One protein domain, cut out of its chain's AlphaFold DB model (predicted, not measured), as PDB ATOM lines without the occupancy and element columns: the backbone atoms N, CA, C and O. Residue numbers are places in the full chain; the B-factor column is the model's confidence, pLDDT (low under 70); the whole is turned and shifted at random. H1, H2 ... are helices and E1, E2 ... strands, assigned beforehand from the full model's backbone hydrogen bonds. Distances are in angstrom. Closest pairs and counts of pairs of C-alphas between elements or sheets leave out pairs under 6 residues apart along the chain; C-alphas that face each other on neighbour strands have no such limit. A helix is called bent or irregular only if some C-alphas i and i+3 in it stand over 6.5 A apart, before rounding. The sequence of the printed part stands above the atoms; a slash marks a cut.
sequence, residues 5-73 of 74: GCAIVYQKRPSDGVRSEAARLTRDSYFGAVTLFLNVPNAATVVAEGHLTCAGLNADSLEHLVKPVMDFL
ATOM      1  N   GLY A   5      32.962 -15.271   7.061       73.00
ATOM      2  CA  GLY A   5      32.797 -13.823   6.883       73.00
ATOM      3  C   GLY A   5      34.127 -13.068   6.774       73.00
ATOM      4  O   GLY A   5      35.196 -13.645   6.980       73.00
ATOM      5  N   CYS A   6      34.041 -11.778   6.443       85.50
ATOM      6  CA  CYS A   6      35.173 -10.852   6.391       85.50
ATOM      7  C   CYS A   6      35.025  -9.776   7.475       85.50
ATOM      8  O   CYS A   6      33.913  -9.433   7.882       85.50
ATOM      9  N   ALA A   7      36.139  -9.221   7.946       90.12
ATOM     10  CA  ALA A   7      36.141  -8.072   8.850       90.12
ATOM     11  C   ALA A   7      37.256  -7.091   8.483       90.12
ATOM     12  O   ALA A   7      38.293  -7.488   7.963       90.12
ATOM     13  N   ILE A   8      37.066  -5.813   8.792       91.19
ATOM     14  CA  ILE A   8      38.057  -4.759   8.580       91.19
ATOM     15  C   ILE A   8      38.598  -4.309   9.934       91.19
ATOM     16  O   ILE A   8      37.842  -4.031  10.867       91.19
ATOM     17  N   VAL A   9      39.919  -4.219  10.038       91.50
ATOM     18  CA  VAL A   9      40.627  -3.704  11.207       91.50
ATOM     19  C   VAL A   9      40.949  -2.238  10.971       91.50
ATOM     20  O   VAL A   9      41.666  -1.892  10.036       91.50
ATOM     21  N   TYR A  10      40.463  -1.377  11.852       91.62
ATOM     22  CA  TYR A  10      40.767   0.043  11.879       91.62
ATOM     23  C   TYR A  10      41.716   0.357  13.023       91.62
ATOM     24  O   TYR A  10      41.423   0.064  14.184       91.62
ATOM     25  N   GLN A  11      42.816   1.030  12.717       89.81
ATOM     26  CA  GLN A  11      43.712   1.565  13.730       89.81
ATOM     27  C   GLN A  11      43.534   3.076  13.827       89.81
ATOM     28  O   GLN A  11      43.412   3.771  12.816       89.81
ATOM     29  N   LYS A  12      43.501   3.586  15.058       86.62
ATOM     30  CA  LYS A  12      43.512   5.024  15.309       86.62
ATOM     31  C   LYS A  12      44.953   5.507  15.214       86.62
ATOM     32  O   LYS A  12      45.802   5.049  15.978       86.62
ATOM     33  N   ARG A  13      45.236   6.425  14.293       82.56
ATOM     34  CA  ARG A  13      46.558   7.045  14.220       82.56
ATOM     35  C   ARG A  13      46.796   7.902  15.470       82.56
ATOM     36  O   ARG A  13      45.915   8.685  15.833       82.56
ATOM     37  N   PRO A  14      47.962   7.785  16.131       79.88
ATOM     38  CA  PRO A  14      48.259   8.566  17.332       79.88
ATOM     39  C   PRO A  14      48.307  10.080  17.090       79.88
ATOM     40  O   PRO A  14      48.051  10.846  18.011       79.88
ATOM     41  N   SER A  15      48.640  10.503  15.868       83.88
ATOM     42  CA  SER A  15      48.883  11.904  15.510       83.88
ATOM     43  C   SER A  15      47.611  12.745  15.380       83.88
ATOM     44  O   SER A  15      47.548  13.845  15.916       83.88
ATOM     45  N   ASP A  16      46.612  12.247  14.654       83.50
ATOM     46  CA  ASP A  16      45.393  12.983  14.283       83.50
ATOM     47  C   ASP A  16      44.116  12.329  14.835       83.50
ATOM     48  O   ASP A  16      43.019  12.875  14.729       83.50
ATOM     49  N   GLY A  17      44.238  11.143  15.434       82.00
ATOM     50  CA  GLY A  17      43.112  10.373  15.933       82.00
ATOM     51  C   GLY A  17      42.182   9.827  14.847       82.00
ATOM     52  O   GLY A  17      41.115   9.303  15.180       82.00
ATOM     53  N   VAL A  18      42.569   9.917  13.575       87.56
ATOM     54  CA  VAL A  18      41.789   9.414  12.447       87.56
ATOM     55  C   VAL A  18      41.944   7.898  12.372       87.56
ATOM     56  O   VAL A  18      43.024   7.341  12.586       87.56
ATOM     57  N   ARG A  19      40.837   7.212  12.083       87.88
ATOM     58  CA  ARG A  19      40.837   5.769  11.840       87.88
ATOM     59  C   ARG A  19      41.240   5.502  10.395       87.88
ATOM     60  O   ARG A  19      40.615   6.034   9.483       87.88
ATOM     61  N   SER A  20      42.240   4.654  10.190       89.56
ATOM     62  CA  SER A  20      42.566   4.092   8.876       89.56
ATOM     63  C   SER A  20      42.431   2.581   8.893       89.56
ATOM     64  O   SER A  20      42.729   1.942   9.905       89.56
ATOM     65  N   GLU A  21      41.982   2.025   7.771       91.94
ATOM     66  CA  GLU A  21      42.020   0.586   7.529       91.94
ATOM     67  C   GLU A  21      43.478   0.109   7.604       91.94
ATOM     68  O   GLU A  21      44.348   0.627   6.908       91.94
ATOM     69  N   ALA A  22      43.739  -0.827   8.510       89.44
ATOM     70  CA  ALA A  22      45.053  -1.408   8.755       89.44
ATOM     71  C   ALA A  22      45.163  -2.814   8.155       89.44
ATOM     72  O   ALA A  22      46.229  -3.201   7.686       89.44
ATOM     73  N   ALA A  23      44.070  -3.584   8.178       88.81
ATOM     74  CA  ALA A  23      44.029  -4.940   7.646       88.81
ATOM     75  C   ALA A  23      42.594  -5.394   7.358       88.81
ATOM     76  O   ALA A  23      41.633  -4.858   7.912       88.81
ATOM     77  N   ARG A  24      42.473  -6.456   6.558       90.31
ATOM     78  CA  ARG A  24      41.243  -7.231   6.378       90.31
ATOM     79  C   ARG A  24      41.455  -8.640   6.909       90.31
ATOM     80  O   ARG A  24      42.470  -9.265   6.617       90.31
ATOM     81  N   LEU A  25      40.501  -9.121   7.691       88.75
ATOM     82  CA  LEU A  25      40.471 -10.466   8.243       88.75
ATOM     83  C   LEU A  25      39.525 -11.315   7.407       88.75
ATOM     84  O   LEU A  25      38.404 -10.899   7.108       88.75
ATOM     85  N   THR A  26      39.977 -12.510   7.063       85.94
ATOM     86  CA  THR A  26      39.204 -13.510   6.324       85.94
ATOM     87  C   THR A  26      39.057 -14.774   7.166       85.94
ATOM     88  O   THR A  26      39.473 -14.822   8.327       85.94
ATOM     89  N   ARG A  27      38.491 -15.833   6.577       81.69
ATOM     90  CA  ARG A  27      38.490 -17.168   7.185       81.69
ATOM     91  C   ARG A  27      39.897 -17.537   7.683       81.69
ATOM     92  O   ARG A  27      40.888 -17.200   7.039       81.69
ATOM     93  N   ASP A  28      39.939 -18.181   8.848       77.12
ATOM     94  CA  ASP A  28      41.146 -18.626   9.566       77.12
ATOM     95  C   ASP A  28      42.048 -17.506  10.124       77.12
ATOM     96  O   ASP A  28      43.104 -17.778  10.692       77.12
ATOM     97  N   SER A  29      41.606 -16.244  10.058       81.00
ATOM     98  CA  SER A  29      42.255 -15.138  10.772       81.00
ATOM     99  C   SER A  29      41.874 -15.118  12.258       81.00
ATOM    100  O   SER A  29      40.728 -15.382  12.625       81.00
ATOM    101  N   TYR A  30      42.817 -14.725  13.114       81.31
ATOM    102  CA  TYR A  30      42.631 -14.527  14.555       81.31
ATOM    103  C   TYR A  30      43.082 -13.118  14.968       81.31
ATOM    104  O   TYR A  30      44.006 -12.552  14.390       81.31
ATOM    105  N   PHE A  31      42.429 -12.532  15.972       81.81
ATOM    106  CA  PHE A  31      42.749 -11.198  16.491       81.81
ATOM    107  C   PHE A  31      42.492 -11.120  18.003       81.81
ATOM    108  O   PHE A  31      41.850 -11.996  18.575       81.81
ATOM    109  N   GLY A  32      43.010 -10.082  18.668       77.38
ATOM    110  CA  GLY A  32      42.738  -9.812  20.090       77.38
ATOM    111  C   GLY A  32      43.569 -10.608  21.109       77.38
ATOM    112  O   GLY A  32      43.514 -10.292  22.293       77.38
ATOM    113  N   ALA A  33      44.395 -11.571  20.679       75.25
ATOM    114  CA  ALA A  33      45.218 -12.388  21.582       75.25
ATOM    115  C   ALA A  33      46.166 -11.555  22.465       75.25
ATOM    116  O   ALA A  33      46.303 -11.823  23.654       75.25
ATOM    117  N   VAL A  34      46.776 -10.503  21.908       72.25
ATOM    118  CA  VAL A  34      47.697  -9.623  22.649       72.25
ATOM    119  C   VAL A  34      46.974  -8.838  23.745       72.25
ATOM    120  O   VAL A  34      47.492  -8.717  24.849       72.25
ATOM    121  N   THR A  35      45.765  -8.340  23.473       73.94
ATOM    122  CA  THR A  35      44.944  -7.648  24.478       73.94
ATOM    123  C   THR A  35      44.536  -8.593  25.602       73.94
ATOM    124  O   THR A  35      44.640  -8.218  26.766       73.94
ATOM    125  N   LEU A  36      44.142  -9.825  25.266       70.94
ATOM    126  CA  LEU A  36      43.818 -10.848  26.261       70.94
ATOM    127  C   LEU A  36      45.033 -11.220  27.122       70.94
ATOM    128  O   LEU A  36      44.883 -11.412  28.321       70.94
ATOM    129  N   PHE A  37      46.228 -11.277  26.531       70.94
ATOM    130  CA  PHE A  37      47.454 -11.650  27.238       70.94
ATOM    131  C   PHE A  37      48.019 -10.522  28.114       70.94
ATOM    132  O   PHE A  37      48.498 -10.768  29.215       70.94
ATOM    133  N   LEU A  38      47.985  -9.280  27.629       70.31
ATOM    134  CA  LEU A  38      48.594  -8.131  28.308       70.31
ATOM    135  C   LEU A  38      47.604  -7.325  29.161       70.31
ATOM    136  O   LEU A  38      48.025  -6.398  29.847       70.31
ATOM    137  N   ASN A  39      46.305  -7.638  29.108       74.50
ATOM    138  CA  ASN A  39      45.230  -6.879  29.761       74.50
ATOM    139  C   ASN A  39      45.287  -5.362  29.461       74.50
ATOM    140  O   ASN A  39      45.065  -4.513  30.325       74.50
ATOM    141  N   VAL A  40      45.634  -5.015  28.217       76.31
ATOM    142  CA  VAL A  40      45.753  -3.630  27.727       76.31
ATOM    143  C   VAL A  40      44.551  -3.249  26.861       76.31
ATOM    144  O   VAL A  40      43.970  -4.123  26.215       76.31
ATOM    145  N   PRO A  41      44.174  -1.960  26.774       76.12
ATOM    146  CA  PRO A  41      43.092  -1.527  25.893       76.12
ATOM    147  C   PRO A  41      43.327  -1.940  24.432       76.12
ATOM    148  O   PRO A  41      44.462  -2.001  23.955       76.12
ATOM    149  N   ASN A  42      42.233  -2.207  23.711       71.00
ATOM    150  CA  ASN A  42      42.274  -2.619  22.308       71.00
ATOM    151  C   ASN A  42      43.050  -1.604  21.453       71.00
ATOM    152  O   ASN A  42      42.644  -0.449  21.321       71.00
ATOM    153  N   ALA A  43      44.131  -2.061  20.817       78.75
ATOM    154  CA  ALA A  43      44.957  -1.231  19.938       78.75
ATOM    155  C   ALA A  43      44.272  -0.896  18.597       78.75
ATOM    156  O   ALA A  43      44.677   0.036  17.901       78.75
ATOM    157  N   ALA A  44      43.231  -1.649  18.231       85.44
ATOM    158  CA  ALA A  44      42.491  -1.496  16.988       85.44
ATOM    159  C   ALA A  44      41.001  -1.831  17.172       85.44
ATOM    160  O   ALA A  44      40.609  -2.533  18.101       85.44
ATOM    161  N   THR A  45      40.165  -1.318  16.273       88.25
ATOM    162  CA  THR A  45      38.730  -1.611  16.186       88.25
ATOM    163  C   THR A  45      38.486  -2.571  15.032       88.25
ATOM    164  O   THR A  45      38.842  -2.254  13.904       88.25
ATOM    165  N   VAL A  46      37.854  -3.714  15.285       89.19
ATOM    166  CA  VAL A  46      37.483  -4.675  14.235       89.19
ATOM    167  C   VAL A  46      35.997  -4.525  13.929       89.19
ATOM    168  O   VAL A  46      35.176  -4.525  14.844       89.19
ATOM    169  N   VAL A  47      35.651  -4.373  12.653       90.00
ATOM    170  CA  VAL A  47      34.276  -4.180  12.181       90.00
ATOM    171  C   VAL A  47      33.938  -5.277  11.182       90.00
ATOM    172  O   VAL A  47      34.689  -5.498  10.236       90.00
ATOM    173  N   ALA A  48      32.817  -5.968  11.388       90.12
ATOM    174  CA  ALA A  48      32.349  -6.994  10.462       90.12
ATOM    175  C   ALA A  48      31.961  -6.384   9.107       90.12
ATOM    176  O   ALA A  48      31.259  -5.373   9.049       90.12
ATOM    177  N   GLU A  49      32.383  -7.025   8.021       89.62
ATOM    178  CA  GLU A  49      31.923  -6.718   6.671       89.62
ATOM    179  C   GLU A  49      30.762  -7.670   6.338       89.62
ATOM    180  O   GLU A  49      30.948  -8.766   5.813       89.62
ATOM    181  N   GLY A  50      29.547  -7.273   6.726       86.38
ATOM    182  CA  GLY A  50      28.346  -8.095   6.567       86.38
ATOM    183  C   GLY A  50      28.188  -9.162   7.654       86.38
ATOM    184  O   GLY A  50      28.456  -8.912   8.830       86.38
ATOM    185  N   HIS A  51      27.689 -10.344   7.278       84.75
ATOM    186  CA  HIS A  51      27.472 -11.438   8.225       84.75
ATOM    187  C   HIS A  51      28.800 -12.104   8.595       84.75
ATOM    188  O   HIS A  51      29.490 -12.651   7.735       84.75
ATOM    189  N   LEU A  52      29.135 -12.072   9.884       84.81
ATOM    190  CA  LEU A  52      30.371 -12.623  10.424       84.81
ATOM    191  C   LEU A  52      30.056 -13.507  11.632       84.81
ATOM    192  O   LEU A  52      29.469 -13.044  12.608       84.81
ATOM    193  N   THR A  53      30.473 -14.772  11.578       83.88
ATOM    194  CA  THR A  53      30.396 -15.692  12.724       83.88
ATOM    195  C   THR A  53      31.780 -15.896  13.320       83.88
ATOM    196  O   THR A  53      32.622 -16.528  12.688       83.88
ATOM    197  N   CYS A  54      31.999 -15.410  14.543       81.12
ATOM    198  CA  CYS A  54      33.264 -15.542  15.268       81.12
ATOM    199  C   CYS A  54      33.171 -16.572  16.397       81.12
ATOM    200  O   CYS A  54      32.167 -16.643  17.102       81.12
ATOM    201  N   ALA A  55      34.259 -17.310  16.620       82.50
ATOM    202  CA  ALA A  55      34.474 -18.021  17.874       82.50
ATOM    203  C   ALA A  55      35.182 -17.079  18.859       82.50
ATOM    204  O   ALA A  55      36.228 -16.519  18.534       82.50
ATOM    205  N   GLY A  56      34.596 -16.882  20.040       80.44
ATOM    206  CA  GLY A  56      35.188 -16.079  21.107       80.44
ATOM    207  C   GLY A  56      35.965 -16.947  22.092       80.44
ATOM    208  O   GLY A  56      35.514 -18.033  22.448       80.44
ATOM    209  N   LEU A  57      37.107 -16.443  22.553       80.50
ATOM    210  CA  LEU A  57      37.875 -17.013  23.655       80.50
ATOM    211  C   LEU A  57      38.114 -15.906  24.688       80.50
ATOM    212  O   LEU A  57      38.440 -14.781  24.312       80.50
ATOM    213  N   ASN A  58      37.913 -16.205  25.970       80.62
ATOM    214  CA  ASN A  58      38.173 -15.258  27.057       80.62
ATOM    215  C   ASN A  58      39.626 -15.374  27.560       80.62
ATOM    216  O   ASN A  58      40.338 -16.314  27.204       80.62
ATOM    217  N   ALA A  59      40.065 -14.397  28.361       74.88
ATOM    218  CA  ALA A  59      41.447 -14.312  28.837       74.88
ATOM    219  C   ALA A  59      41.840 -15.535  29.683       74.88
ATOM    220  O   ALA A  59      42.855 -16.158  29.392       74.88
ATOM    221  N   ASP A  60      40.985 -15.939  30.628       78.25
ATOM    222  CA  ASP A  60      41.225 -17.103  31.488       78.25
ATOM    223  C   ASP A  60      41.419 -18.385  30.663       78.25
ATOM    224  O   ASP A  60      42.396 -19.114  30.830       78.25
ATOM    225  N   SER A  61      40.528 -18.644  29.699       78.69
ATOM    226  CA  SER A  61      40.639 -19.826  28.835       78.69
ATOM    227  C   SER A  61      41.886 -19.766  27.959       78.69
ATOM    228  O   SER A  61      42.527 -20.795  27.756       78.69
ATOM    229  N   LEU A  62      42.249 -18.582  27.449       73.31
ATOM    230  CA  LEU A  62      43.475 -18.392  26.676       73.31
ATOM    231  C   LEU A  62      44.711 -18.687  27.533       73.31
ATOM    232  O   LEU A  62      45.580 -19.423  27.084       73.31
ATOM    233  N   GLU A  63      44.784 -18.180  28.762       72.50
ATOM    234  CA  GLU A  63      45.906 -18.431  29.670       72.50
ATOM    235  C   GLU A  63      46.061 -19.930  29.971       72.50
ATOM    236  O   GLU A  63      47.167 -20.466  29.888       72.50
ATOM    237  N   HIS A  64      44.957 -20.635  30.232       76.75
ATOM    238  CA  HIS A  64      44.963 -22.082  30.464       76.75
ATOM    239  C   HIS A  64      45.323 -22.910  29.218       76.75
ATOM    240  O   HIS A  64      45.962 -23.953  29.352       76.75
ATOM    241  N   LEU A  65      44.943 -22.462  28.017       73.44
ATOM    242  CA  LEU A  65      45.262 -23.134  26.750       73.44
ATOM    243  C   LEU A  65      46.694 -22.866  26.278       73.44
ATOM    244  O   LEU A  65      47.332 -23.750  25.710       73.44
ATOM    245  N   VAL A  66      47.191 -21.646  26.483       69.88
ATOM    246  CA  VAL A  66      48.467 -21.176  25.928       69.88
ATOM    247  C   VAL A  66      49.643 -21.470  26.859       69.88
ATOM    248  O   VAL A  66      50.715 -21.786  26.349       69.88
ATOM    249  N   LYS A  67      49.473 -21.458  28.194       65.88
ATOM    250  CA  LYS A  67      50.550 -21.810  29.150       65.88
ATOM    251  C   LYS A  67      51.231 -23.156  28.842       65.88
ATOM    252  O   LYS A  67      52.453 -23.160  28.725       65.88
ATOM    253  N   PRO A  68      50.499 -24.266  28.614       67.12
ATOM    254  CA  PRO A  68      51.117 -25.558  28.306       67.12
ATOM    255  C   PRO A  68      51.906 -25.563  26.990       67.12
ATOM    256  O   PRO A  68      52.893 -26.279  26.865       67.12
ATOM    257  N   VAL A  69      51.476 -24.770  26.000       65.88
ATOM    258  CA  VAL A  69      52.122 -24.685  24.678       65.88
ATOM    259  C   VAL A  69      53.354 -23.780  24.726       65.88
ATOM    260  O   VAL A  69      54.370 -24.094  24.114       65.88
ATOM    261  N   MET A  70      53.288 -22.677  25.475       62.44
ATOM    262  CA  MET A  70      54.423 -21.774  25.681       62.44
ATOM    263  C   MET A  70      55.541 -22.411  26.506       62.44
ATOM    264  O   MET A  70      56.707 -22.189  26.196       62.44
ATOM    265  N   ASP A  71      55.206 -23.207  27.524       59.97
ATOM    266  CA  ASP A  71      56.206 -23.942  28.306       59.97
ATOM    267  C   ASP A  71      56.928 -25.014  27.473       59.97
ATOM    268  O   ASP A  71      58.081 -25.323  27.753       59.97
ATOM    269  N   PHE A  72      56.294 -25.520  26.410       58.69
ATOM    270  CA  PHE A  72      56.907 -26.435  25.439       58.69
ATOM    271  C   PHE A  72      57.795 -25.745  24.388       58.69
ATOM    272  O   PHE A  72      58.524 -26.427  23.672       58.69
ATOM    273  N   LEU A  73      57.717 -24.417  24.258       58.19
ATOM    274  CA  LEU A  73      58.480 -23.614  23.289       58.19
ATOM    275  C   LEU A  73      59.764 -22.994  23.889       58.19
ATOM    276  O   LEU A  73      60.372 -22.134  23.249       58.19
TER     277      LEU A  73
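Overview. This is residues 5 to 73 of the 74 residues of a protein of Rotaria sp. Silwood2 (UniProt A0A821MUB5). A small, strongly twisted sheet of three antiparallel strands, E2, E1 and E3, makes a wall on one side of the model, and two helices at about right angles, H1 and H2, make a corner on the other side, with the links 26 to 32, 39 to 43 and 54 to 58 as a loose frame between wall and corner. H2 meets H1 with its first residues, 59 to 63, then runs outward, and residues 67 to 73, of which 67 to 71 belong to H2, stick out. The printed part has 69 residues, with three named strands and two named helices along the chain in the order E1, E2, H1, E3, H2; the sheet's order is E2, E1, E3, and the class is mixed, helices and strands. The whole is loose, with a radius of gyration of the C-alphas of 14.2 A, and the C-alphas span 40 by 31 by 19 A.

Along the chain. Begin at C-alpha 5, at (32.797, -13.823, 6.883); from there E1 runs through residues 5 to 12, 23.3 A from first to last C-alpha, and ends at C-alpha 12, at (43.512, 5.024, 15.309). After residues 13 to 18 comes E2, residues 19 to 25, 16.6 A long. Further on is H1, residues 33 to 38, a short helix of 8.6 A. E3 is the longest strand, residues 44 to 53, 19.1 A from first to last C-alpha, and it bends by 108 degrees at residue 50. Last comes H2, residues 59 to 71, the longest helix, 17.6 A long; find its last C-alpha, 71, at (56.206, -23.942, 28.306). H2 is only just irregular: C-alphas 65 and 68 are 6.53 A apart.

Arrangement. Start at the sheet, where E1 is the inner strand and E2 and E3 are the edge strands. E1 and E2 form a hairpin, antiparallel at 150 degrees between their directions; look for N 9 and O 23, 2.8 A apart, and N 25 and O 7, also 2.8 A apart, both within hydrogen-bond range. E1 and E3 are antiparallel at 164 degrees; the C-alphas of Ala 7 and Ala 48 face each other at 4.3 A, and N 8 and O 47, 2.8 A apart, are within hydrogen-bond range. E2, H1 and E3 make a split strand-helix-strand unit, two strands that run the same way with a helix between them along the chain and E1 between them in the sheet; its crossover is right-handed. Moving outward, you find that H1 is not on the sheet, with 1 pair of C-alphas within 10 A. H1 and H2 touch, with H2 taking part through residues 59 to 63 alone; the closest C-alphas are those of Leu 36 and Ala 59, 4.9 A apart. Their lines are about perpendicular, at 90 degrees. H2 is not on the sheet either, and it is apart from E1 and E2. In H1 every O i to N i+4 pair is within hydrogen-bond range, and in H2 7 of 9 are.

Size, cuts and confidence. The two C-alphas farthest apart are those of Asp 16, in the link from E1 to E2, and Phe 72, at 42.6 A. Residues 5 to 73 are printed from a full chain of 74, and the printed part has no cut. The links H1 to E3 and E3 to H2 are tight, those from E1 to E2 and from E2 to H1 are short, and no link is long. The mean pLDDT of the printed part is 79.9; look at residues 66 to 73 for the 8 residues under 70.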